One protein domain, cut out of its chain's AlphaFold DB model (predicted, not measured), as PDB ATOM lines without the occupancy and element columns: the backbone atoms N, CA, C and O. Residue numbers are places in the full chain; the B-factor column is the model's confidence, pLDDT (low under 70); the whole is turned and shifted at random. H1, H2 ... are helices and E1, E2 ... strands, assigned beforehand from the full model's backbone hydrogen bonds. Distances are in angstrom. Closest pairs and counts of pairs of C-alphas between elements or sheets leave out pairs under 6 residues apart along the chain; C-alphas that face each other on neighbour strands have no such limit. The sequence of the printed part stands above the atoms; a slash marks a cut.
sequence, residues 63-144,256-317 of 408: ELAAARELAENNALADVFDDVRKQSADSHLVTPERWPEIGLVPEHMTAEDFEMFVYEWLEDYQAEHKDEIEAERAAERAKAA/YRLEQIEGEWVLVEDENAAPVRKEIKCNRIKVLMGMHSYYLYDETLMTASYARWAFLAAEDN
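Overview. This is residues 63 to 144 and 256 to 317 of the 408 residues of an uncharacterized protein of Senegalimassilia faecalis (UniProt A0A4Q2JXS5). The long helix H1 and the shorter H5 both pack on a small strand hairpin, E3 and E4, while H3 crosses H1. Far from this body a second hairpin, E1 and E2, lies at the end of a long stretch without named elements, and residues 136 to 144 of H4 stick out. The printed part has 144 residues, in the order H1 H2 H3 H4 E1 E2 E3 E4 H5; the class is mixed, helices and strands, with two antiparallel two-stranded sheets. It is loose, with a radius of gyration of the C-alphas of 18.2 A and spans of 53 by 38 by 32 A.

Along the chain. H1, residues 63 to 88, begins at C-alpha 63 (192.404, 155.021, 180.633) and is 37.3 A long. H2 is residues 97 to 100, H3 residues 110 to 127, 25.7 A, and H4 residues 129 to 144, 22.3 A. E1 is residues 256 to 261, E2 264 to 269, E3 285 to 289 and E4 294 to 298. H5, residues 304 to 315, ends at C-alpha 315 (156.879, 171.469, 162.206).

Arrangement. H1 comes closest to E4 at the C-alphas of Ser 87 and Tyr 297, 5.6 A apart. H1 and H3 are close but not clearly touching, about perpendicular at 80 degrees; their closest C-alphas, Leu 76 and Val 117, are 6.7 A apart. H1 and H2 are close but not clearly touching, with C-alphas 79 and 98 at 7.4 A. In the hairpin E3 and E4, N 286 and O 297 are 2.8 A apart; in E1 and E2, N 259 and O 266 are 2.9 A apart. The closest C-alphas of E4 and H5, Tyr 295 and Phe 311, are 7.3 A apart. In H1, H3, H4 and H5 every O i to N i+4 pair is within hydrogen-bond range; H2 is too short for one.

Size, cuts and confidence. The farthest C-alphas, Gly 263 and Asn 317, are 58.8 A apart. Residues 145 to 255 are not printed, with 44.5 A between C-alphas 144 and 256. The link from E2 to E3 is long, and its residues 270 to 274 have pLDDT under 70.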
ATOM      1  N   GLU A  63     192.516 155.579 181.986       85.19
ATOM      2  CA  GLU A  63     192.404 155.021 180.633       85.19
ATOM      3  C   GLU A  63     190.944 154.870 180.202       85.19
ATOM      4  O   GLU A  63     190.604 155.188 179.063       85.19
ATOM      5  N   LEU A  64     190.055 154.460 181.114       84.56
ATOM      6  CA  LEU A  64     188.615 154.418 180.858       84.56
ATOM      7  C   LEU A  64     188.039 155.819 180.625       84.56
ATOM      8  O   LEU A  64     187.203 155.991 179.739       84.56
ATOM      9  N   ALA A  65     188.481 156.829 181.377       87.00
ATOM     10  CA  ALA A  65     188.071 158.215 181.165       87.00
ATOM     11  C   ALA A  65     188.571 158.760 179.817       87.00
ATOM     12  O   ALA A  65     187.792 159.365 179.083       87.00
ATOM     13  N   ALA A  66     189.827 158.489 179.454       88.06
ATOM     14  CA  ALA A  66     190.375 158.867 178.153       88.06
ATOM     15  C   ALA A  66     189.651 158.159 176.994       88.06
ATOM     16  O   ALA A  66     189.381 158.777 175.965       88.06
ATOM     17  N   ALA A  67     189.284 156.885 177.168       87.31
ATOM     18  CA  ALA A  67     188.494 156.142 176.192       87.31
ATOM     19  C   ALA A  67     187.083 156.733 176.022       87.31
ATOM     20  O   ALA A  67     186.613 156.852 174.892       87.31
ATOM     21  N   ARG A  68     186.430 157.156 177.117       89.12
ATOM     22  CA  ARG A  68     185.131 157.854 177.069       89.12
ATOM     23  C   ARG A  68     185.233 159.190 176.338       89.12
ATOM     24  O   ARG A  68     184.439 159.427 175.436       89.12
ATOM     25  N   GLU A  69     186.229 160.017 176.661       92.00
ATOM     26  CA  GLU A  69     186.439 161.313 175.996       92.00
ATOM     27  C   GLU A  69     186.705 161.137 174.491       92.00
ATOM     28  O   GLU A  69     186.213 161.893 173.652       92.00
ATOM     29  N   LEU A  70     187.474 160.110 174.126       91.31
ATOM     30  CA  LEU A  70     187.738 159.790 172.730       91.31
ATOM     31  C   LEU A  70     186.470 159.307 172.015       91.31
ATOM     32  O   LEU A  70     186.210 159.741 170.891       91.31
ATOM     33  N   ALA A  71     185.664 158.461 172.660       91.81
ATOM     34  CA  ALA A  71     184.379 158.015 172.128       91.81
ATOM     35  C   ALA A  71     183.404 159.188 171.932       91.81
ATOM     36  O   ALA A  71     182.787 159.288 170.876       91.81
ATOM     37  N   GLU A  72     183.319 160.111 172.893       94.62
ATOM     38  CA  GLU A  72     182.515 161.338 172.802       94.62
ATOM     39  C   GLU A  72     182.962 162.229 171.637       94.62
ATOM     40  O   GLU A  72     182.140 162.683 170.839       94.62
ATOM     41  N   ASN A  73     184.272 162.453 171.496       95.31
ATOM     42  CA  ASN A  73     184.823 163.261 170.413       95.31
ATOM     43  C   ASN A  73     184.557 162.641 169.031       95.31
ATOM     44  O   ASN A  73     184.183 163.350 168.093       95.31
ATOM     45  N   ASN A  74     184.718 161.325 168.915       94.44
ATOM     46  CA  ASN A  74     184.460 160.609 167.673       94.44
ATOM     47  C   ASN A  74     182.970 160.599 167.326       94.44
ATOM     48  O   ASN A  74     182.626 160.855 166.174       94.44
ATOM     49  N   ALA A  75     182.099 160.403 168.317       95.12
ATOM     50  CA  ALA A  75     180.655 160.486 168.143       95.12
ATOM     51  C   ALA A  75     180.216 161.881 167.668       95.12
ATOM     52  O   ALA A  75     179.425 161.982 166.733       95.12
ATOM     53  N   LEU A  76     180.775 162.962 168.229       95.94
ATOM     54  CA  LEU A  76     180.526 164.330 167.744       95.94
ATOM     55  C   LEU A  76     180.936 164.510 166.279       95.94
ATOM     56  O   LEU A  76     180.188 165.082 165.486       95.94
ATOM     57  N   ALA A  77     182.125 164.029 165.908       95.69
ATOM     58  CA  ALA A  77     182.583 164.095 164.525       95.69
ATOM     59  C   ALA A  77     181.628 163.335 163.586       95.69
ATOM     60  O   ALA A  77     181.238 163.872 162.547       95.69
ATOM     61  N   ASP A  78     181.185 162.142 163.990       95.69
ATOM     62  CA  ASP A  78     180.268 161.308 163.214       95.69
ATOM     63  C   ASP A  78     178.862 161.920 163.092       95.69
ATOM     64  O   ASP A  78     178.255 161.839 162.023       95.69
ATOM     65  N   VAL A  79     178.371 162.616 164.126       97.56
ATOM     66  CA  VAL A  79     177.134 163.414 164.056       97.56
ATOM     67  C   VAL A  79     177.249 164.501 162.995       97.56
ATOM     68  O   VAL A  79     176.358 164.636 162.159       97.56
ATOM     69  N   PHE A  80     178.335 165.277 162.969       96.94
ATOM     70  CA  PHE A  80     178.472 166.342 161.970       96.94
ATOM     71  C   PHE A  80     178.710 165.805 160.556       96.94
ATOM     72  O   PHE A  80     178.252 166.411 159.584       96.94
ATOM     73  N   ASP A  81     179.379 164.662 160.421       96.56
ATOM     74  CA  ASP A  81     179.485 163.951 159.147       96.56
ATOM     75  C   ASP A  81     178.113 163.477 158.657       96.56
ATOM     76  O   ASP A  81     177.803 163.592 157.468       96.56
ATOM     77  N   ASP A  82     177.265 162.996 159.561       97.00
ATOM     78  CA  ASP A  82     175.893 162.623 159.254       97.00
ATOM     79  C   ASP A  82     175.025 163.825 158.856       97.00
ATOM     80  O   ASP A  82     174.359 163.772 157.821       97.00
ATOM     81  N   VAL A  83     175.109 164.945 159.584       97.56
ATOM     82  CA  VAL A  83     174.425 166.196 159.211       97.56
ATOM     83  C   VAL A  83     174.823 166.632 157.806       97.56
ATOM     84  O   VAL A  83     173.964 167.040 157.021       97.56
ATOM     85  N   ARG A  84     176.103 166.498 157.442       96.56
ATOM     86  CA  ARG A  84     176.573 166.800 156.085       96.56
ATOM     87  C   ARG A  84     175.999 165.844 155.043       96.56
ATOM     88  O   ARG A  84     175.532 166.310 154.006       96.56
ATOM     89  N   LYS A  85     175.969 164.536 155.317       96.38
ATOM     90  CA  LYS A  85     175.341 163.543 154.424       96.38
ATOM     91  C   LYS A  85     173.858 163.860 154.202       96.38
ATOM     92  O   LYS A  85     173.424 163.967 153.062       96.38
ATOM     93  N   GLN A  86     173.107 164.099 155.275       96.88
ATOM     94  CA  GLN A  86     171.676 164.403 155.197       96.88
ATOM     95  C   GLN A  86     171.402 165.741 154.502       96.88
ATOM     96  O   GLN A  86     170.510 165.820 153.662       96.88
ATOM     97  N   SER A  87     172.222 166.764 154.754       96.81
ATOM     98  CA  SER A  87     172.102 168.058 154.068       96.81
ATOM     99  C   SER A  87     172.346 167.933 152.562       96.81
ATOM    100  O   SER A  87     171.632 168.556 151.779       96.81
ATOM    101  N   ALA A  88     173.306 167.101 152.139       95.56
ATOM    102  CA  ALA A  88     173.525 166.801 150.722       95.56
ATOM    103  C   ALA A  88     172.318 166.091 150.086       95.56
ATOM    104  O   ALA A  88     171.974 166.367 148.936       95.56
ATOM    105  N   ASP A  89     171.632 165.246 150.857       95.06
ATOM    106  CA  ASP A  89     170.392 164.577 150.456       95.06
ATOM    107  C   ASP A  89     169.138 165.456 150.642       95.06
ATOM    108  O   ASP A  89     168.025 164.978 150.434       95.06
ATOM    109  N   SER A  90     169.289 166.741 150.993       93.19
ATOM    110  CA  SER A  90     168.189 167.693 151.235       93.19
ATOM    111  C   SER A  90     167.279 167.342 152.426       93.19
ATOM    112  O   SER A  90     166.092 167.669 152.423       93.19
ATOM    113  N   HIS A  91     167.826 166.698 153.457       94.19
ATOM    114  CA  HIS A  91     167.129 166.357 154.698       94.19
ATOM    115  C   HIS A  91     167.716 167.111 155.897       94.19
ATOM    116  O   HIS A  91     168.924 167.330 155.995       94.19
ATOM    117  N   LEU A  92     166.840 167.488 156.829       95.62
ATOM    118  CA  LEU A  92     167.227 168.009 158.139       95.62
ATOM    119  C   LEU A  92     167.482 166.851 159.104       95.62
ATOM    120  O   LEU A  92     166.761 165.854 159.073       95.62
ATOM    121  N   VAL A  93     168.472 167.003 159.983       96.62
ATOM    122  CA  VAL A  93     168.760 166.014 161.032       96.62
ATOM    123  C   VAL A  93     168.110 166.426 162.340       96.62
ATOM    124  O   VAL A  93     168.278 167.564 162.770       96.62
ATOM    125  N   THR A  94     167.417 165.485 162.976       95.50
ATOM    126  CA  THR A  94     166.879 165.613 164.334       95.50
ATOM    127  C   THR A  94     167.645 164.706 165.308       95.50
ATOM    128  O   THR A  94     168.163 163.664 164.886       95.50
ATOM    129  N   PRO A  95     167.701 165.053 166.608       94.38
ATOM    130  CA  PRO A  95     168.356 164.241 167.639       94.38
ATOM    131  C   PRO A  95     167.846 162.802 167.742       94.38
ATOM    132  O   PRO A  95     168.624 161.886 167.998       94.38
ATOM    133  N   GLU A  96     166.555 162.581 167.467       93.81
ATOM    134  CA  GLU A  96     165.911 161.258 167.502       93.81
ATOM    135  C   GLU A  96     166.595 160.235 166.583       93.81
ATOM    136  O   GLU A  96     166.563 159.037 166.852       93.81
ATOM    137  N   ARG A  97     167.273 160.702 165.528       94.94
ATOM    138  CA  ARG A  97     167.961 159.847 164.558       94.94
ATOM    139  C   ARG A  97     169.267 159.261 165.096       94.94
ATOM    140  O   ARG A  97     169.662 158.171 164.694       94.94
ATOM    141  N   TRP A  98     169.973 159.963 165.980       95.81
ATOM    142  CA  TRP A  98     171.286 159.533 166.473       95.81
ATOM    143  C   TRP A  98     171.278 158.176 167.189       95.81
ATOM    144  O   TRP A  98     172.148 157.361 166.869       95.81
ATOM    145  N   PRO A  99     170.327 157.865 168.094       95.88
ATOM    146  CA  PRO A  99     170.239 156.524 168.664       95.88
ATOM    147  C   PRO A  99     169.843 155.466 167.624       95.88
ATOM    148  O   PRO A  99     170.315 154.336 167.715       95.88
ATOM    149  N   GLU A 100     169.034 155.808 166.613       94.94
ATOM    150  CA  GLU A 100     168.618 154.860 165.565       94.94
ATOM    151  C   GLU A 100     169.790 154.382 164.705       94.94
ATOM    152  O   GLU A 100     169.831 153.219 164.301       94.94
ATOM    153  N   ILE A 101     170.750 155.271 164.442       94.44
ATOM    154  CA  ILE A 101     171.952 154.955 163.664       94.44
ATOM    155  C   ILE A 101     173.180 154.638 164.531       94.44
ATOM    156  O   ILE A 101     174.267 154.450 163.992       94.44
ATOM    157  N   GLY A 102     173.013 154.550 165.857       93.88
ATOM    158  CA  GLY A 102     174.063 154.126 166.786       93.88
ATOM    159  C   GLY A 102     175.191 155.139 166.997       93.88
ATOM    160  O   GLY A 102     176.316 154.733 167.259       93.88
ATOM    161  N   LEU A 103     174.914 156.443 166.878       94.50
ATOM    162  CA  LEU A 103     175.914 157.494 167.124       94.50
ATOM    163  C   LEU A 103     176.065 157.880 168.597       94.50
ATOM    164  O   LEU A 103     177.012 158.577 168.944       94.50
ATOM    165  N   VAL A 104     175.136 157.464 169.457       95.81
ATOM    166  CA  VAL A 104     175.176 157.783 170.889       95.81
ATOM    167  C   VAL A 104     176.223 156.892 171.578       95.81
ATOM    168  O   VAL A 104     176.103 155.668 171.486       95.81
ATOM    169  N   PRO A 105     177.227 157.461 172.278       94.56
ATOM    170  CA  PRO A 105     178.205 156.680 173.037       94.56
ATOM    171  C   PRO A 105     177.551 155.770 174.087       94.56
ATOM    172  O   PRO A 105     176.601 156.172 174.753       94.56
ATOM    173  N   GLU A 106     178.097 154.567 174.303       91.38
ATOM    174  CA  GLU A 106     177.500 153.553 175.196       91.38
ATOM    175  C   GLU A 106     177.331 154.012 176.655       91.38
ATOM    176  O   GLU A 106     176.454 153.522 177.369       91.38
ATOM    177  N   HIS A 107     178.178 154.936 177.120       90.19
ATOM    178  CA  HIS A 107     178.143 155.453 178.489       90.19
ATOM    179  C   HIS A 107     177.204 156.649 178.681       90.19
ATOM    180  O   HIS A 107     177.111 157.157 179.799       90.19
ATOM    181  N   MET A 108     176.524 157.101 177.624       93.44
ATOM    182  CA  MET A 108     175.688 158.299 177.618       93.44
ATOM    183  C   MET A 108     174.259 157.971 177.165       93.44
ATOM    184  O   MET A 108     174.030 157.050 176.381       93.44
ATOM    185  N   THR A 109     173.269 158.706 177.673       96.19
ATOM    186  CA  THR A 109     171.896 158.595 177.159       96.19
ATOM    187  C   THR A 109     171.718 159.448 175.901       96.19
ATOM    188  O   THR A 109     172.507 160.353 175.642       96.19
ATOM    189  N   ALA A 110     170.673 159.183 175.109       95.50
ATOM    190  CA  ALA A 110     170.391 159.982 173.913       95.50
ATOM    191  C   ALA A 110     170.130 161.463 174.248       95.50
ATOM    192  O   ALA A 110     170.612 162.334 173.534       95.50
ATOM    193  N   GLU A 111     169.432 161.739 175.356       95.19
ATOM    194  CA  GLU A 111     169.152 163.102 175.831       95.19
ATOM    195  C   GLU A 111     170.426 163.811 176.324       95.19
ATOM    196  O   GLU A 111     170.651 164.977 176.006       95.19
ATOM    197  N   ASP A 112     171.291 163.104 177.062       95.88
ATOM    198  CA  ASP A 112     172.570 163.664 177.522       95.88
ATOM    199  C   ASP A 112     173.492 163.974 176.334       95.88
ATOM    200  O   ASP A 112     174.140 165.020 176.300       95.88
ATOM    201  N   PHE A 113     173.520 163.087 175.336       96.62
ATOM    202  CA  PHE A 113     174.310 163.288 174.125       96.62
ATOM    203  C   PHE A 113     173.762 164.424 173.268       96.62
ATOM    204  O   PHE A 113     174.534 165.191 172.698       96.62
ATOM    205  N   GLU A 114     172.441 164.591 173.222       95.12
ATOM    206  CA  GLU A 114     171.823 165.743 172.579       95.12
ATOM    207  C   GLU A 114     172.254 167.059 173.216       95.12
ATOM    208  O   GLU A 114     172.710 167.961 172.508       95.12
ATOM    209  N   MET A 115     172.176 167.149 174.545       95.50
ATOM    210  CA  MET A 115     172.654 168.325 175.268       95.50
ATOM    211  C   MET A 115     174.133 168.584 174.967       95.50
ATOM    212  O   MET A 115     174.506 169.706 174.636       95.50
ATOM    213  N   PHE A 116     174.957 167.535 174.990       95.62
ATOM    214  CA  PHE A 116     176.387 167.619 174.710       95.62
ATOM    215  C   PHE A 116     176.700 168.156 173.302       95.62
ATOM    216  O   PHE A 116     177.575 169.009 173.150       95.62
ATOM    217  N   VAL A 117     175.971 167.715 172.268       96.44
ATOM    218  CA  VAL A 117     176.133 168.219 170.890       96.44
ATOM    219  C   VAL A 117     175.817 169.715 170.807       96.44
ATOM    220  O   VAL A 117     176.544 170.460 170.141       96.44
ATOM    221  N   TYR A 118     174.741 170.169 171.454       94.12
ATOM    222  CA  TYR A 118     174.346 171.576 171.410       94.12
ATOM    223  C   TYR A 118     175.256 172.476 172.235       94.12
ATOM    224  O   TYR A 118     175.666 173.515 171.722       94.12
ATOM    225  N   GLU A 119     175.632 172.061 173.445       95.50
ATOM    226  CA  GLU A 119     176.620 172.773 174.261       95.50
ATOM    227  C   GLU A 119     177.929 172.946 173.483       95.50
ATOM    228  O   GLU A 119     178.432 174.062 173.354       95.50
ATOM    229  N   TRP A 120     178.418 171.877 172.842       95.69
ATOM    230  CA  TRP A 120     179.606 171.949 171.995       95.69
ATOM    231  C   TRP A 120     179.455 172.957 170.847       95.69
ATOM    232  O   TRP A 120     180.376 173.723 170.564       95.69
ATOM    233  N   LEU A 121     178.311 172.966 170.155       94.69
ATOM    234  CA  LEU A 121     178.057 173.904 169.058       94.69
ATOM    235  C   LEU A 121     177.999 175.358 169.533       94.69
ATOM    236  O   LEU A 121     178.509 176.236 168.834       94.69
ATOM    237  N   GLU A 122     177.362 175.623 170.671       92.44
ATOM    238  CA  GLU A 122     177.270 176.961 171.252       92.44
ATOM    239  C   GLU A 122     178.645 177.476 171.679       92.44
ATOM    240  O   GLU A 122     179.026 178.585 171.289       92.44
ATOM    241  N   ASP A 123     179.415 176.651 172.391       94.75
ATOM    242  CA  ASP A 123     180.774 176.979 172.820       94.75
ATOM    243  C   ASP A 123     181.688 177.205 171.611       94.75
ATOM    244  O   ASP A 123     182.352 178.241 171.514       94.75
ATOM    245  N   TYR A 124     181.645 176.312 170.617       92.88
ATOM    246  CA  TYR A 124     182.428 176.460 169.392       92.88
ATOM    247  C   TYR A 124     182.088 177.757 168.648       92.88
ATOM    248  O   TYR A 124     182.976 178.495 168.217       92.88
ATOM    249  N   GLN A 125     180.798 178.076 168.504       90.38
ATOM    250  CA  GLN A 125     180.368 179.316 167.859       90.38
ATOM    251  C   GLN A 125     180.776 180.556 168.656       90.38
ATOM    252  O   GLN A 125     181.086 181.582 168.048       90.38
ATOM    253  N   ALA A 126     180.779 180.489 169.988       91.75
ATOM    254  CA  ALA A 126     181.207 181.588 170.842       91.75
ATOM    255  C   ALA A 126     182.720 181.837 170.738       91.75
ATOM    256  O   ALA A 126     183.140 182.989 170.613       91.75
ATOM    257  N   GLU A 127     183.526 180.774 170.735       93.69
ATOM    258  CA  GLU A 127     184.987 180.847 170.623       93.69
ATOM    259  C   GLU A 127     185.451 181.276 169.224       93.69
ATOM    260  O   GLU A 127     186.371 182.086 169.096       93.69
ATOM    261  N   HIS A 128     184.780 180.795 168.174       91.19
ATOM    262  CA  HIS A 128     185.156 181.036 166.775       91.19
ATOM    263  C   HIS A 128     184.315 182.111 166.075       91.19
ATOM    264  O   HIS A 128     184.390 182.258 164.852       91.19
ATOM    265  N   LYS A 129     183.530 182.901 166.817       90.81
ATOM    266  CA  LYS A 129     182.609 183.900 166.251       90.81
ATOM    267  C   LYS A 129     183.279 184.829 165.234       90.81
ATOM    268  O   LYS A 129     182.808 184.952 164.103       90.81
ATOM    269  N   ASP A 130     184.385 185.458 165.628       91.25
ATOM    270  CA  ASP A 130     185.093 186.432 164.790       91.25
ATOM    271  C   ASP A 130     185.709 185.774 163.542       91.25
ATOM    272  O   ASP A 130     185.749 186.379 162.469       91.25
ATOM    273  N   GLU A 131     186.166 184.523 163.659       90.88
ATOM    274  CA  GLU A 131     186.722 183.744 162.548       90.88
ATOM    275  C   GLU A 131     185.636 183.381 161.528       90.88
ATOM    276  O   GLU A 131     185.804 183.638 160.333       90.88
ATOM    277  N   ILE A 132     184.492 182.875 162.000       87.12
ATOM    278  CA  ILE A 132     183.333 182.532 161.165       87.12
ATOM    279  C   ILE A 132     182.803 183.785 160.452       87.12
ATOM    280  O   ILE A 132     182.511 183.757 159.251       87.12
ATOM    281  N   GLU A 133     182.691 184.912 161.159       89.25
ATOM    282  CA  GLU A 133     182.265 186.185 160.570       89.25
ATOM    283  C   GLU A 133     183.266 186.700 159.524       89.25
ATOM    284  O   GLU A 133     182.854 187.164 158.453       89.25
ATOM    285  N   ALA A 134     184.570 186.583 159.783       91.12
ATOM    286  CA  ALA A 134     185.614 186.966 158.837       91.12
ATOM    287  C   ALA A 134     185.604 186.088 157.576       91.12
ATOM    288  O   ALA A 134     185.702 186.614 156.461       91.12
ATOM    289  N   GLU A 135     185.439 184.772 157.727       89.19
ATOM    290  CA  GLU A 135     185.319 183.834 156.610       89.19
ATOM    291  C   GLU A 135     184.100 184.177 155.744       89.19
ATOM    292  O   GLU A 135     184.227 184.380 154.533       89.19
ATOM    293  N   ARG A 136     182.932 184.373 156.366       87.06
ATOM    294  CA  ARG A 136     181.706 184.781 155.663       87.06
ATOM    295  C   ARG A 136     181.837 186.133 154.984       87.06
ATOM    296  O   ARG A 136     181.346 186.317 153.872       87.06
ATOM    297  N   ALA A 137     182.495 187.102 155.617       90.12
ATOM    298  CA  ALA A 137     182.761 188.396 154.998       90.12
ATOM    299  C   ALA A 137     183.665 188.245 153.763       90.12
ATOM    300  O   ALA A 137     183.404 188.866 152.728       90.12
ATOM    301  N   ALA A 138     184.683 187.383 153.835       90.38
ATOM    302  CA  ALA A 138     185.545 187.071 152.702       90.38
ATOM    303  C   ALA A 138     184.772 186.376 151.570       90.38
ATOM    304  O   ALA A 138     184.968 186.711 150.400       90.38
ATOM    305  N   GLU A 139     183.857 185.460 151.883       87.12
ATOM    306  CA  GLU A 139     182.971 184.832 150.897       87.12
ATOM    307  C   GLU A 139     182.020 185.828 150.243       87.12
ATOM    308  O   GLU A 139     181.949 185.890 149.015       87.12
ATOM    309  N   ARG A 140     181.358 186.683 151.031       88.06
ATOM    310  CA  ARG A 140     180.499 187.759 150.511       88.06
ATOM    311  C   ARG A 140     181.285 188.690 149.582       88.06
ATOM    312  O   ARG A 140     180.777 189.082 148.528       88.06
ATOM    313  N   ALA A 141     182.535 189.009 149.925       89.38
ATOM    314  CA  ALA A 141     183.421 189.803 149.077       89.38
ATOM    315  C   ALA A 141     183.777 189.077 147.767       89.38
ATOM    316  O   ALA A 141     183.713 189.688 146.695       89.38
ATOM    317  N   LYS A 142     184.085 187.773 147.821       87.38
ATOM    318  CA  LYS A 142     184.314 186.939 146.627       87.38
ATOM    319  C   LYS A 142     183.066 186.894 145.734       87.38
ATOM    320  O   LYS A 142     183.168 187.166 144.539       87.38
ATOM    321  N   ALA A 143     181.884 186.654 146.303       84.56
ATOM    322  CA  ALA A 143     180.616 186.632 145.573       84.56
ATOM    323  C   ALA A 143     180.283 187.994 144.933       84.56
ATOM    324  O   ALA A 143     179.800 188.068 143.801       84.56
ATOM    325  N   ALA A 144     180.567 189.108 145.619       80.31
ATOM    326  CA  ALA A 144     180.420 190.449 145.050       80.31
ATOM    327  C   ALA A 144     181.391 190.704 143.881       80.31
ATOM    328  O   ALA A 144     180.996 191.293 142.870       80.31
ATOM    329  N   TYR A 256     193.745 150.933 159.198       72.50
ATOM    330  CA  TYR A 256     193.554 149.976 158.110       72.50
ATOM    331  C   TYR A 256     194.587 148.846 158.161       72.50
ATOM    332  O   TYR A 256     195.737 149.042 158.549       72.50
ATOM    333  N   ARG A 257     194.191 147.661 157.694       78.94
ATOM    334  CA  ARG A 257     195.054 146.490 157.506       78.94
ATOM    335  C   ARG A 257     194.916 145.945 156.092       78.94
ATOM    336  O   ARG A 257     193.881 146.080 155.446       78.94
ATOM    337  N   LEU A 258     195.970 145.315 155.588       80.00
ATOM    338  CA  LEU A 258     195.907 144.614 154.309       80.00
ATOM    339  C   LEU A 258     195.376 143.199 154.535       80.00
ATOM    340  O   LEU A 258     196.015 142.394 155.210       80.00
ATOM    341  N   GLU A 259     194.233 142.882 153.935       80.44
ATOM    342  CA  GLU A 259     193.700 141.524 153.890       80.44
ATOM    343  C   GLU A 259     193.749 140.971 152.474       80.44
ATOM    344  O   GLU A 259     193.446 141.651 151.494       80.44
ATOM    345  N   GLN A 260     194.146 139.708 152.351       85.62
ATOM    346  CA  GLN A 260     194.159 139.034 151.065       85.62
ATOM    347  C   GLN A 260     192.780 138.424 150.790       85.62
ATOM    348  O   GLN A 260     192.439 137.372 151.332       85.62
ATOM    349  N   ILE A 261     192.013 139.059 149.907       79.75
ATOM    350  CA  ILE A 261     190.688 138.607 149.474       79.75
ATOM    351  C   ILE A 261     190.815 138.135 148.022       79.75
ATOM    352  O   ILE A 261     191.279 138.867 147.155       79.75
ATOM    353  N   GLU A 262     190.477 136.870 147.752       77.56
ATOM    354  CA  GLU A 262     190.538 136.261 146.404       77.56
ATOM    355  C   GLU A 262     191.912 136.351 145.693       77.56
ATOM    356  O   GLU A 262     192.014 136.231 144.473       77.56
ATOM    357  N   GLY A 263     193.000 136.493 146.458       77.88
ATOM    358  CA  GLY A 263     194.364 136.609 145.929       77.88
ATOM    359  C   GLY A 263     194.804 138.044 145.615       77.88
ATOM    360  O   GLY A 263     195.973 138.245 145.283       77.88
ATOM    361  N   GLU A 264     193.917 139.024 145.788       71.88
ATOM    362  CA  GLU A 264     194.202 140.458 145.743       71.88
ATOM    363  C   GLU A 264     194.321 141.010 147.171       71.88
ATOM    364  O   GLU A 264     193.629 140.568 148.085       71.88
ATOM    365  N   TRP A 265     195.251 141.938 147.390       75.62
ATOM    366  CA  TRP A 265     195.429 142.570 148.695       75.62
ATOM    367  C   TRP A 265     194.539 143.801 148.768       75.62
ATOM    368  O   TRP A 265     194.788 144.791 148.081       75.62
ATOM    369  N   VAL A 266     193.493 143.713 149.581       79.19
ATOM    370  CA  VAL A 266     192.511 144.770 149.799       79.19
ATOM    371  C   VAL A 266     192.832 145.458 151.119       79.19
ATOM    372  O   VAL A 266     193.152 144.812 152.115       79.19
ATOM    373  N   LEU A 267     192.771 146.786 151.115       80.62
ATOM    374  CA  LEU A 267     192.851 147.578 152.333       80.62
ATOM    375  C   LEU A 267     191.492 147.508 153.039       80.62
ATOM    376  O   LEU A 267     190.505 148.014 152.508       80.62
ATOM    377  N   VAL A 268     191.445 146.852 154.192       78.25
ATOM    378  CA  VAL A 268     190.245 146.683 155.019       78.25
ATOM    379  C   VAL A 268     190.410 147.527 156.279       78.25
ATOM    380  O   VAL A 268     191.520 147.648 156.797       78.25
ATOM    381  N   GLU A 269     189.329 148.147 156.745       70.06
ATOM    382  CA  GLU A 269     189.315 148.830 158.043       70.06
ATOM    383  C   GLU A 269     189.609 147.813 159.143       70.06
ATOM    384  O   GLU A 269     189.009 146.740 159.198       70.06
ATOM    385  N   ASP A 270     190.592 148.113 159.982       69.19
ATOM    386  CA  ASP A 270     190.928 147.243 161.095       69.19
ATOM    387  C   ASP A 270     189.945 147.505 162.237       69.19
ATOM    388  O   ASP A 270     190.097 148.459 162.997       69.19
ATOM    389  N   GLU A 271     188.933 146.644 162.360       58.38
ATOM    390  CA  GLU A 271     187.919 146.706 163.425       58.38
ATOM    391  C   GLU A 271     188.523 146.592 164.841       58.38
ATOM    392  O   GLU A 271     187.859 146.937 165.817       58.38
ATOM    393  N   ASN A 272     189.776 146.131 164.967       57.22
ATOM    394  CA  ASN A 272     190.506 146.036 166.235       57.22
ATOM    395  C   ASN A 272     191.552 147.145 166.431       57.22
ATOM    396  O   ASN A 272     192.267 147.130 167.438       57.22
ATOM    397  N   ALA A 273     191.688 148.089 165.494       64.94
ATOM    398  CA  ALA A 273     192.601 149.208 165.679       64.94
ATOM    399  C   ALA A 273     192.130 150.100 166.833       64.94
ATOM    400  O   ALA A 273     190.936 150.348 167.013       64.94
ATOM    401  N   ALA A 274     193.091 150.614 167.607       69.69
ATOM    402  CA  ALA A 274     192.793 151.589 168.644       69.69
ATOM    403  C   ALA A 274     192.057 152.786 168.015       69.69
ATOM    404  O   ALA A 274     192.514 153.308 166.990       69.69
ATOM    405  N   PRO A 275     190.926 153.223 168.592       74.88
ATOM    406  CA  PRO A 275     190.130 154.278 167.994       74.88
ATOM    407  C   PRO A 275     190.951 155.571 167.957       74.88
ATOM    408  O   PRO A 275     191.500 156.015 168.965       74.88
ATOM    409  N   VAL A 276     191.065 156.165 166.770       84.69
ATOM    410  CA  VAL A 276     191.812 157.411 166.553       84.69
ATOM    411  C   VAL A 276     190.878 158.594 166.772       84.69
ATOM    412  O   VAL A 276     189.719 158.557 166.354       84.69
ATOM    413  N   ARG A 277     191.374 159.651 167.422       88.56
ATOM    414  CA  ARG A 277     190.611 160.883 167.649       88.56
ATOM    415  C   ARG A 277     190.317 161.587 166.317       88.56
ATOM    416  O   ARG A 277     191.247 161.952 165.596       88.56
ATOM    417  N   LYS A 278     189.038 161.801 166.009       91.56
ATOM    418  CA  LYS A 278     188.573 162.460 164.782       91.56
ATOM    419  C   LYS A 278     188.618 163.986 164.909       91.56
ATOM    420  O   LYS A 278     188.421 164.570 165.970       91.56
ATOM    421  N   GLU A 279     188.875 164.666 163.795       92.44
ATOM    422  CA  GLU A 279     188.796 166.128 163.734       92.44
ATOM    423  C   GLU A 279     187.328 166.573 163.631       92.44
ATOM    424  O   GLU A 279     186.616 166.174 162.709       92.44
ATOM    425  N   ILE A 280     186.877 167.441 164.541       92.56
ATOM    426  CA  ILE A 280     185.507 167.969 164.541       92.56
ATOM    427  C   ILE A 280     185.428 169.222 163.660       92.56
ATOM    428  O   ILE A 280     186.055 170.236 163.955       92.56
ATOM    429  N   LYS A 281     184.603 169.184 162.605       90.50
ATOM    430  CA  LYS A 281     184.334 170.334 161.716       90.50
ATOM    431  C   LYS A 281     182.877 170.770 161.818       90.50
ATOM    432  O   LYS A 281     182.011 170.144 161.213       90.50
ATOM    433  N   CYS A 282     182.594 171.850 162.541       91.62
ATOM    434  CA  CYS A 282     181.213 172.292 162.790       91.62
ATOM    435  C   CYS A 282     180.915 173.757 162.411       91.62
ATOM    436  O   CYS A 282     179.788 174.215 162.564       91.62
ATOM    437  N   ASN A 283     181.869 174.471 161.808       90.62
ATOM    438  CA  ASN A 283     181.816 175.916 161.512       90.62
ATOM    439  C   ASN A 283     180.612 176.326 160.645       90.62
ATOM    440  O   ASN A 283     180.175 177.479 160.655       90.62
ATOM    441  N   ARG A 284     180.111 175.379 159.847       92.06
ATOM    442  CA  ARG A 284     179.042 175.561 158.860       92.06
ATOM    443  C   ARG A 284     177.741 174.866 159.240       92.06
ATOM    444  O   ARG A 284     176.757 174.979 158.514       92.06
ATOM    445  N   ILE A 285     177.717 174.202 160.392       95.06
ATOM    446  CA  ILE A 285     176.513 173.572 160.913       95.06
ATOM    447  C   ILE A 285     175.612 174.649 161.518       95.06
ATOM    448  O   ILE A 285     176.050 175.536 162.254       95.06
ATOM    449  N   LYS A 286     174.333 174.588 161.168       94.81
ATOM    450  CA  LYS A 286     173.276 175.482 161.619       94.81
ATOM    451  C   LYS A 286     172.217 174.701 162.360       94.81
ATOM    452  O   LYS A 286     171.862 173.603 161.950       94.81
ATOM    453  N   VAL A 287     171.706 175.318 163.421       95.06
ATOM    454  CA  VAL A 287     170.609 174.801 164.236       95.06
ATOM    455  C   VAL A 287     169.375 175.663 163.987       95.06
ATOM    456  O   VAL A 287     169.445 176.892 164.047       95.06
ATOM    457  N   LEU A 288     168.249 175.020 163.694       93.31
ATOM    458  CA  LEU A 288     166.921 175.620 163.647       93.31
ATOM    459  C   LEU A 288     166.124 175.077 164.830       93.31
ATOM    460  O   LEU A 288     165.993 173.866 164.993       93.31
ATOM    461  N   MET A 289     165.610 175.978 165.658       91.50
ATOM    462  CA  MET A 289     164.838 175.617 166.842       91.50
ATOM    463  C   MET A 289     163.351 175.592 166.505       91.50
ATOM    464  O   MET A 289     162.784 176.623 166.129       91.50
ATOM    465  N   GLY A 290     162.740 174.422 166.637       86.50
ATOM    466  CA  GLY A 290     161.322 174.191 166.410       86.50
ATOM    467  C   GLY A 290     160.497 174.102 167.684       86.50
ATOM    468  O   GLY A 290     161.010 174.225 168.796       86.50
ATOM    469  N   MET A 291     159.190 173.908 167.515       84.25
ATOM    470  CA  MET A 291     158.298 173.552 168.615       84.25
ATOM    471  C   MET A 291     158.397 172.057 168.929       84.25
ATOM    472  O   MET A 291     158.231 171.680 170.090       84.25
ATOM    473  N   HIS A 292     158.653 171.224 167.916       80.19
ATOM    474  CA  HIS A 292     158.697 169.770 168.051       80.19
ATOM    475  C   HIS A 292     160.112 169.257 168.299       80.19
ATOM    476  O   HIS A 292     160.294 168.338 169.093       80.19
ATOM    477  N   SER A 293     161.110 169.840 167.631       87.06
ATOM    478  CA  SER A 293     162.498 169.407 167.772       87.06
ATOM    479  C   SER A 293     163.494 170.492 167.362       87.06
ATOM    480  O   SER A 293     163.136 171.579 166.900       87.06
ATOM    481  N   TYR A 294     164.770 170.176 167.521       92.00
ATOM    482  CA  TYR A 294     165.877 170.913 166.941       92.00
ATOM    483  C   TYR A 294     166.279 170.266 165.617       92.00
ATOM    484  O   TYR A 294     166.326 169.044 165.490       92.00
ATOM    485  N   TYR A 295     166.612 171.092 164.632       95.00
ATOM    486  CA  TYR A 295     166.982 170.629 163.301       95.00
ATOM    487  C   TYR A 295     168.365 171.137 162.939       95.00
ATOM    488  O   TYR A 295     168.620 172.342 162.998       95.00
ATOM    489  N   LEU A 296     169.252 170.235 162.533       96.56
ATOM    490  CA  LEU A 296     170.597 170.577 162.090       96.56
ATOM    491  C   LEU A 296     170.736 170.454 160.574       96.56
ATOM    492  O   LEU A 296     170.188 169.537 159.956       96.56
ATOM    493  N   TYR A 297     171.516 171.362 159.989       97.50
ATOM    494  CA  TYR A 297     171.961 171.276 158.600       97.50
ATOM    495  C   TYR A 297     173.310 171.957 158.369       97.50
ATOM    496  O   TYR A 297     173.713 172.818 159.144       97.50
ATOM    497  N   ASP A 298     173.995 171.607 157.284       96.56
ATOM    498  CA  ASP A 298     175.217 172.282 156.839       96.56
ATOM    499  C   ASP A 298     174.898 173.337 155.768       96.56
ATOM    500  O   ASP A 298     174.364 173.019 154.700       96.56
ATOM    501  N   GLU A 299     175.251 174.598 156.033       94.69
ATOM    502  CA  GLU A 299     174.974 175.731 155.138       94.69
ATOM    503  C   GLU A 299     175.763 175.697 153.819       94.69
ATOM    504  O   GLU A 299     175.415 176.409 152.878       94.69
ATOM    505  N   THR A 300     176.825 174.889 153.733       93.25
ATOM    506  CA  THR A 300     177.603 174.713 152.495       93.25
ATOM    507  C   THR A 300     176.969 173.711 151.538       93.25
ATOM    508  O   THR A 300     177.234 173.768 150.336       93.25
ATOM    509  N   LEU A 301     176.128 172.813 152.056       94.12
ATOM    510  CA  LEU A 301     175.486 171.741 151.292       94.12
ATOM    511  C   LEU A 301     173.999 172.006 151.049       94.12
ATOM    512  O   LEU A 301     173.469 171.576 150.029       94.12
ATOM    513  N   MET A 302     173.342 172.749 151.943       93.38
ATOM    514  CA  MET A 302     171.927 173.088 151.836       93.38
ATOM    515  C   MET A 302     171.686 174.587 152.038       93.38
ATOM    516  O   MET A 302     172.187 175.206 152.977       93.38
ATOM    517  N   THR A 303     170.884 175.187 151.152       92.00
ATOM    518  CA  THR A 303     170.587 176.624 151.217       92.00
ATOM    519  C   THR A 303     169.686 176.950 152.405       92.00
ATOM    520  O   THR A 303     168.796 176.177 152.765       92.00
ATOM    521  N   ALA A 304     169.860 178.141 152.982       91.00
ATOM    522  CA  ALA A 304     169.043 178.594 154.109       91.00
ATOM    523  C   ALA A 304     167.541 178.659 153.767       91.00
ATOM    524  O   ALA A 304     166.706 178.311 154.598       91.00
ATOM    525  N   SER A 305     167.191 179.055 152.537       89.06
ATOM    526  CA  SER A 305     165.796 179.096 152.078       89.06
ATOM    527  C   SER A 305     165.173 177.702 152.041       89.06
ATOM    528  O   SER A 305     164.061 177.520 152.533       89.06
ATOM    529  N   TYR A 306     165.898 176.711 151.515       90.00
ATOM    530  CA  TYR A 306     165.403 175.340 151.466       90.00
ATOM    531  C   TYR A 306     165.319 174.717 152.864       90.00
ATOM    532  O   TYR A 306     164.287 174.150 153.211       90.00
ATOM    533  N   ALA A 307     166.353 174.890 153.695       93.44
ATOM    534  CA  ALA A 307     166.356 174.414 155.078       93.44
ATOM    535  C   ALA A 307     165.163 174.969 155.873       93.44
ATOM    536  O   ALA A 307     164.486 174.227 156.580       93.44
ATOM    537  N   ARG A 308     164.841 176.258 155.690       90.88
ATOM    538  CA  ARG A 308     163.663 176.882 156.304       90.88
ATOM    539  C   ARG A 308     162.350 176.274 155.807       90.88
ATOM    540  O   ARG A 308     161.448 176.078 156.614       90.88
ATOM    541  N   TRP A 309     162.212 175.957 154.520       89.75
ATOM    542  CA  TRP A 309     161.010 175.282 154.015       89.75
ATOM    543  C   TRP A 309     160.873 173.848 154.530       89.75
ATOM    544  O   TRP A 309     159.776 173.458 154.919       89.75
ATOM    545  N   ALA A 310     161.969 173.087 154.571       91.25
ATOM    546  CA  ALA A 310     161.982 171.743 155.145       91.25
ATOM    547  C   ALA A 310     161.600 171.770 156.634       91.25
ATOM    548  O   ALA A 310     160.804 170.950 157.080       91.25
ATOM    549  N   PHE A 311     162.094 172.766 157.371       93.56
ATOM    550  CA  PHE A 311     161.749 173.001 158.769       93.56
ATOM    551  C   PHE A 311     160.256 173.296 158.953       93.56
ATOM    552  O   PHE A 311     159.592 172.638 159.744       93.56
ATOM    553  N   LEU A 312     159.702 174.237 158.180       92.12
ATOM    554  CA  LEU A 312     158.275 174.575 158.241       92.12
ATOM    555  C   LEU A 312     157.375 173.380 157.901       92.12
ATOM    556  O   LEU A 312     156.310 173.222 158.490       92.12
ATOM    557  N   ALA A 313     157.805 172.538 156.959       89.25
ATOM    558  CA  ALA A 313     157.090 171.318 156.609       89.25
ATOM    559  C   ALA A 313     157.162 170.259 157.722       89.25
ATOM    560  O   ALA A 313     156.178 169.566 157.952       89.25
ATOM    561  N   ALA A 314     158.299 170.141 158.416       90.12
ATOM    562  CA  ALA A 314     158.473 169.200 159.522       90.12
ATOM    563  C   ALA A 314     157.703 169.614 160.787       90.12
ATOM    564  O   ALA A 314     157.171 168.758 161.484       90.12
ATOM    565  N   GLU A 315     157.620 170.916 161.065       90.56
ATOM    566  CA  GLU A 315     156.879 171.469 162.206       90.56
ATOM    567  C   GLU A 315     155.352 171.432 162.025       90.56
ATOM    568  O   GLU A 315     154.620 171.624 162.994       90.56
ATOM    569  N   ASP A 316     154.880 171.226 160.790       88.38
ATOM    570  CA  ASP A 316     153.469 171.051 160.408       88.38
ATOM    571  C   ASP A 316     152.503 172.067 161.054       88.38
ATOM    572  O   ASP A 316     151.371 171.767 161.435       88.38
ATOM    573  N   ASN A 317     152.959 173.317 161.202       91.88
ATOM    574  CA  ASN A 317     152.149 174.404 161.741       91.88
ATOM    575  C   ASN A 317     151.606 175.271 160.594       91.88
ATOM    576  O   ASN A 317     152.336 176.122 160.074       91.88
TER     577      ASN A 317